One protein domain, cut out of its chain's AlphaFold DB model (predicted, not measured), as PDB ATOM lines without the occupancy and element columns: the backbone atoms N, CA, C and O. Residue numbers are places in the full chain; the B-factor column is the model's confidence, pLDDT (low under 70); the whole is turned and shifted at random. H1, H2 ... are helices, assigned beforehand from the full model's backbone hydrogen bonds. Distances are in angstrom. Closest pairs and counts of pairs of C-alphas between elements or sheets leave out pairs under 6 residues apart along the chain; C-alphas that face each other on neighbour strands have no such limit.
ATOM      1  N   ALA A  14     266.937 284.345 297.003       93.69
ATOM      2  CA  ALA A  14     266.364 285.386 297.853       93.69
ATOM      3  C   ALA A  14     265.085 286.007 297.265       93.69
ATOM      4  O   ALA A  14     264.149 286.299 298.006       93.69
ATOM      5  N   GLU A  15     265.017 286.180 295.940       93.88
ATOM      6  CA  GLU A  15     263.829 286.709 295.255       93.88
ATOM      7  C   GLU A  15     262.644 285.742 295.410       93.88
ATOM      8  O   GLU A  15     261.578 286.136 295.881       93.88
ATOM      9  N   ALA A  16     262.856 284.463 295.100       94.00
ATOM     10  CA  ALA A  16     261.879 283.391 295.266       94.00
ATOM     11  C   ALA A  16     261.387 283.269 296.716       94.00
ATOM     12  O   ALA A  16     260.183 283.197 296.958       94.00
ATOM     13  N   TYR A  17     262.310 283.309 297.678       94.44
ATOM     14  CA  TYR A  17     261.995 283.253 299.103       94.44
ATOM     15  C   TYR A  17     261.072 284.395 299.532       94.44
ATOM     16  O   TYR A  17     260.035 284.169 300.150       94.44
ATOM     17  N   VAL A  18     261.426 285.633 299.176       93.62
ATOM     18  CA  VAL A  18     260.641 286.824 299.524       93.62
ATOM     19  C   VAL A  18     259.245 286.758 298.918       93.62
ATOM     20  O   VAL A  18     258.287 287.142 299.584       93.62
ATOM     21  N   ILE A  19     259.106 286.262 297.688       94.19
ATOM     22  CA  ILE A  19     257.797 286.113 297.046       94.19
ATOM     23  C   ILE A  19     256.954 285.061 297.774       94.19
ATOM     24  O   ILE A  19     255.803 285.340 298.104       94.19
ATOM     25  N   LEU A  20     257.509 283.888 298.087       93.81
ATOM     26  CA  LEU A  20     256.779 282.847 298.821       93.81
ATOM     27  C   LEU A  20     256.312 283.337 300.197       93.81
ATOM     28  O   LEU A  20     255.155 283.143 300.559       93.81
ATOM     29  N   VAL A  21     257.165 284.048 300.935       93.62
ATOM     30  CA  VAL A  21     256.799 284.580 302.257       93.62
ATOM     31  C   VAL A  21     255.797 285.733 302.146       93.62
ATOM     32  O   VAL A  21     254.756 285.709 302.794       93.62
ATOM     33  N   ASN A  22     256.076 286.749 301.327       93.12
ATOM     34  CA  ASN A  22     255.282 287.982 301.326       93.12
ATOM     35  C   ASN A  22     254.016 287.902 300.466       93.12
ATOM     36  O   ASN A  22     253.032 288.561 300.792       93.12
ATOM     37  N   HIS A  23     254.051 287.163 299.355       92.12
ATOM     38  CA  HIS A  23     252.929 287.067 298.418       92.12
ATOM     39  C   HIS A  23     252.059 285.842 298.699       92.12
ATOM     40  O   HIS A  23     250.834 285.939 298.676       92.12
ATOM     41  N   PHE A  24     252.685 284.695 298.973       90.56
ATOM     42  CA  PHE A  24     251.972 283.437 299.212       90.56
ATOM     43  C   PHE A  24     251.751 283.134 300.699       90.56
ATOM     44  O   PHE A  24     250.982 282.232 301.025       90.56
ATOM     45  N   GLY A  25     252.364 283.905 301.604       90.50
ATOM     46  CA  GLY A  25     252.210 283.709 303.046       90.50
ATOM     47  C   GLY A  25     252.833 282.402 303.536       90.50
ATOM     48  O   GLY A  25     252.314 281.785 304.462       90.50
ATOM     49  N   GLU A  26     253.901 281.925 302.891       89.69
ATOM     50  CA  GLU A  26     254.549 280.677 303.280       89.69
ATOM     51  C   GLU A  26     255.404 280.868 304.543       89.69
ATOM     52  O   GLU A  26     256.544 281.326 304.491       89.69
ATOM     53  N   ASP A  27     254.866 280.451 305.687       85.62
ATOM     54  CA  ASP A  27     255.569 280.494 306.976       85.62
ATOM     55  C   ASP A  27     256.469 279.267 307.232       85.62
ATOM     56  O   ASP A  27     257.238 279.246 308.194       85.62
ATOM     57  N   ARG A  28     256.382 278.204 306.412       85.94
ATOM     58  CA  ARG A  28     257.103 276.929 306.636       85.94
ATOM     59  C   ARG A  28     258.386 276.807 305.815       85.94
ATOM     60  O   ARG A  28     258.752 275.698 305.405       85.94
ATOM     61  N   LEU A  29     259.061 277.926 305.566       89.12
ATOM     62  CA  LEU A  29     260.372 277.942 304.925       89.12
ATOM     63  C   LEU A  29     261.496 277.970 305.973       89.12
ATOM     64  O   LEU A  29     261.385 278.669 306.983       89.12
ATOM     65  N   PRO A  30     262.604 277.238 305.750       91.94
ATOM     66  CA  PRO A  30     263.828 277.409 306.529       91.94
ATOM     67  C   PRO A  30     264.338 278.861 306.469       91.94
ATOM     68  O   PRO A  30     263.904 279.625 305.610       91.94
ATOM     69  N   PRO A  31     265.275 279.276 307.337       92.38
ATOM     70  CA  PRO A  31     265.885 280.601 307.244       92.38
ATOM     71  C   PRO A  31     266.547 280.822 305.878       92.38
ATOM     72  O   PRO A  31     267.215 279.917 305.382       92.38
ATOM     73  N   LEU A  32     266.416 282.029 305.312       91.50
ATOM     74  CA  LEU A  32     266.994 282.376 304.004       91.50
ATOM     75  C   LEU A  32     268.482 282.004 303.899       91.50
ATOM     76  O   LEU A  32     268.890 281.442 302.893       91.50
ATOM     77  N   GLU A  33     269.264 282.221 304.960       92.50
ATOM     78  CA  GLU A  33     270.684 281.845 305.002       92.50
ATOM     79  C   GLU A  33     270.910 280.354 304.703       92.50
ATOM     80  O   GLU A  33     271.804 280.012 303.935       92.50
ATOM     81  N   ALA A  34     270.088 279.458 305.257       93.06
ATOM     82  CA  ALA A  34     270.200 278.026 304.983       93.06
ATOM     83  C   ALA A  34     269.797 277.705 303.537       93.06
ATOM     84  O   ALA A  34     270.429 276.882 302.888       93.06
ATOM     85  N   VAL A  35     268.773 278.386 303.018       92.81
ATOM     86  CA  VAL A  35     268.300 278.207 301.639       92.81
ATOM     87  C   VAL A  35     269.332 278.715 300.616       92.81
ATOM     88  O   VAL A  35     269.469 278.127 299.550       92.81
ATOM     89  N   GLU A  36     270.066 279.789 300.914       92.25
ATOM     90  CA  GLU A  36     271.089 280.348 300.016       92.25
ATOM     91  C   GLU A  36     272.407 279.571 300.025       92.25
ATOM     92  O   GLU A  36     273.080 279.513 298.998       92.25
ATOM     93  N   ASN A  37     272.794 279.004 301.170       91.50
ATOM     94  CA  ASN A  37     274.083 278.324 301.305       91.50
ATOM     95  C   ASN A  37     274.037 276.839 300.933       91.50
ATOM     96  O   ASN A  37     275.081 276.266 300.626       91.50
ATOM     97  N   GLU A  38     272.860 276.215 300.964       91.50
ATOM     98  CA  GLU A  38     272.724 274.778 300.761       91.50
ATOM     99  C   GLU A  38     272.151 274.432 299.382       91.50
ATOM    100  O   GLU A  38     271.207 275.059 298.896       91.50
ATOM    101  N   ASP A  39     272.648 273.346 298.785       86.81
ATOM    102  CA  ASP A  39     272.240 272.899 297.444       86.81
ATOM    103  C   ASP A  39     270.749 272.512 297.335       86.81
ATOM    104  O   ASP A  39     270.193 272.486 296.239       86.81
ATOM    105  N   TRP A  40     270.071 272.233 298.455       92.06
ATOM    106  CA  TRP A  40     268.645 271.880 298.481       92.06
ATOM    107  C   TRP A  40     267.703 273.094 298.474       92.06
ATOM    108  O   TRP A  40     266.499 272.931 298.263       92.06
ATOM    109  N   GLY A  41     268.209 274.306 298.723       92.75
ATOM    110  CA  GLY A  41     267.365 275.482 298.932       92.75
ATOM    111  C   GLY A  41     266.565 275.883 297.696       92.75
ATOM    112  O   GLY A  41     265.364 276.134 297.788       92.75
ATOM    113  N   ARG A  42     267.201 275.885 296.519       91.38
ATOM    114  CA  ARG A  42     266.529 276.237 295.261       91.38
ATOM    115  C   ARG A  42     265.436 275.236 294.893       91.38
ATOM    116  O   ARG A  42     264.332 275.663 294.574       91.38
ATOM    117  N   ASP A  43     265.724 273.938 294.970       92.50
ATOM    118  CA  ASP A  43     264.738 272.884 294.701       92.50
ATOM    119  C   ASP A  43     263.536 272.988 295.645       92.50
ATOM    120  O   ASP A  43     262.396 272.939 295.189       92.50
ATOM    121  N   LEU A  44     263.768 273.241 296.940       93.19
ATOM    122  CA  LEU A  44     262.685 273.450 297.902       93.19
ATOM    123  C   LEU A  44     261.760 274.601 297.484       93.19
ATOM    124  O   LEU A  44     260.541 274.444 297.523       93.19
ATOM    125  N   LEU A  45     262.324 275.753 297.104       93.25
ATOM    126  CA  LEU A  45     261.541 276.925 296.697       93.25
ATOM    127  C   LEU A  45     260.732 276.651 295.426       93.25
ATOM    128  O   LEU A  45     259.565 277.029 295.355       93.25
ATOM    129  N   LEU A  46     261.331 275.973 294.444       92.50
ATOM    130  CA  LEU A  46     260.641 275.588 293.214       92.50
ATOM    131  C   LEU A  46     259.465 274.656 293.508       92.50
ATOM    132  O   LEU A  46     258.360 274.936 293.051       92.50
ATOM    133  N   SER A  47     259.662 273.640 294.352       93.06
ATOM    134  CA  SER A  47     258.574 272.748 294.756       93.06
ATOM    135  C   SER A  47     257.432 273.475 295.462       93.06
ATOM    136  O   SER A  47     256.283 273.103 295.258       93.06
ATOM    137  N   ARG A  48     257.697 274.548 296.227       93.56
ATOM    138  CA  ARG A  48     256.613 275.369 296.804       93.56
ATOM    139  C   ARG A  48     255.823 276.120 295.742       93.56
ATOM    140  O   ARG A  48     254.604 276.184 295.826       93.56
ATOM    141  N   PHE A  49     256.482 276.649 294.712       93.12
ATOM    142  CA  PHE A  49     255.762 277.266 293.597       93.12
ATOM    143  C   PHE A  49     254.902 276.260 292.825       93.12
ATOM    144  O   PHE A  49     253.831 276.634 292.352       93.12
ATOM    145  N   GLU A  50     255.326 274.998 292.722       92.12
ATOM    146  CA  GLU A  50     254.538 273.924 292.097       92.12
ATOM    147  C   GLU A  50     253.260 273.567 292.880       92.12
ATOM    148  O   GLU A  50     252.326 273.010 292.301       92.12
ATOM    149  N   GLU A  51     253.180 273.909 294.171       92.50
ATOM    150  CA  GLU A  51     251.967 273.736 294.984       92.50
ATOM    151  C   GLU A  51     250.896 274.804 294.690       92.50
ATOM    152  O   GLU A  51     249.734 274.628 295.068       92.50
ATOM    153  N   HIS A  52     251.254 275.885 293.988       90.62
ATOM    154  CA  HIS A  52     250.345 276.970 293.625       90.62
ATOM    155  C   HIS A  52     249.800 276.831 292.204       90.62
ATOM    156  O   HIS A  52     250.435 276.308 291.287       90.62
ATOM    157  N   THR A  53     248.590 277.346 291.990       90.88
ATOM    158  CA  THR A  53     247.975 277.346 290.664       90.88
ATOM    159  C   THR A  53     248.601 278.405 289.755       90.88
ATOM    160  O   THR A  53     249.084 279.444 290.203       90.88
ATOM    161  N   ALA A  54     248.517 278.194 288.438       89.75
ATOM    162  CA  ALA A  54     249.000 279.163 287.451       89.75
ATOM    163  C   ALA A  54     248.355 280.555 287.600       89.75
ATOM    164  O   ALA A  54     249.000 281.555 287.306       89.75
ATOM    165  N   ALA A  55     247.105 280.631 288.071       88.75
ATOM    166  CA  ALA A  55     246.431 281.903 288.321       88.75
ATOM    167  C   ALA A  55     247.046 282.660 289.509       88.75
ATOM    168  O   ALA A  55     247.235 283.869 289.422       88.75
ATOM    169  N   GLU A  56     247.387 281.957 290.590       91.44
ATOM    170  CA  GLU A  56     248.042 282.557 291.760       91.44
ATOM    171  C   GLU A  56     249.480 282.980 291.437       91.44
ATOM    172  O   GLU A  56     249.916 284.062 291.819       91.44
ATOM    173  N   LEU A  57     250.202 282.164 290.664       91.56
ATOM    174  CA  LEU A  57     251.522 282.533 290.157       91.56
ATOM    175  C   LEU A  57     251.442 283.762 289.248       91.56
ATOM    176  O   LEU A  57     252.240 284.683 289.402       91.56
ATOM    177  N   ALA A  58     250.454 283.819 288.353       91.31
ATOM    178  CA  ALA A  58     250.265 284.957 287.463       91.31
ATOM    179  C   ALA A  58     249.938 286.259 288.215       91.31
ATOM    180  O   ALA A  58     250.366 287.324 287.767       91.31
ATOM    181  N   ASP A  59     249.241 286.185 289.354       90.88
ATOM    182  CA  ASP A  59     248.995 287.333 290.244       90.88
ATOM    183  C   ASP A  59     250.313 287.906 290.796       90.88
ATOM    184  O   ASP A  59     250.529 289.118 290.772       90.88
ATOM    185  N   ALA A  60     251.261 287.023 291.131       90.06
ATOM    186  CA  ALA A  60     252.632 287.384 291.496       90.06
ATOM    187  C   ALA A  60     253.524 287.766 290.292       90.06
ATOM    188  O   ALA A  60     254.707 288.069 290.463       90.06
TER     189      ALA A  60
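AT A GLANCE: This is residues 14 to 60 of the 71 residues of an uncharacterized protein of Paludisphaera borealis (UniProt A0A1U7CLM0). Picture the longest helix, H3, as a floor, with H1 crossing over it at a slant and a short helix at each end of it, H2 at one and H4 at the other, both turned toward the side where H1 lies. H2 meets H3 at a corner, while H4 is the more loosely attached end. The printed part has 47 residues with four named helices, in the order H1, H2, H3, H4, and no named strand; its class is all helix. It is compact, with a radius of gyration of the C-alphas of 10.4 A, and elongated, spanning 31 by 17 by 16 A.

HOW THE PARTS SIT: Start at H3, residues 41 to 50. H1, residues 14 to 22, touches it at a steep tilt of 45 degrees, running the same way; the closest C-alphas are those of Ala 16 and Leu 45, 6.6 A apart. H2, residues 32 to 37, touches H3 only at the corner by their link, where the closest C-alphas, of Val 35 and Gly 41, are 4.0 A apart. H1 and H2 form a helical hairpin and only just touch, with 3 pairs of C-alphas within 8 A, the closest those of Ala 14 and Leu 32 at 6.9 A. H4, residues 54 to 59, is close to H3 but not clearly touching, about perpendicular at 76 degrees; the closest C-alphas, of Phe 49 and Leu 57, are 7.6 A apart. H4 is apart from H1 and H2. In H1, H2, H3 and H4 every O i to N i+4 pair is within hydrogen-bond range.

IN THESE COORDINATES: Find C-alpha 41 at (267.365, 275.482, 298.932); from there H3 runs 14.6 A to C-alpha 50. H1 begins at C-alpha 14, (266.364, 285.386, 297.853), and covers 11.9 A. H2 and H4 each measure 8.6 A, and H4 ends at C-alpha 59, (248.995, 287.333, 290.244).

THE WHOLE: The two C-alphas farthest apart, of Asn 37 and Ala 55, are 30.8 A apart. The printed part has no cut and no long link. Its mean pLDDT is 91.7, and no printed residue is under 70.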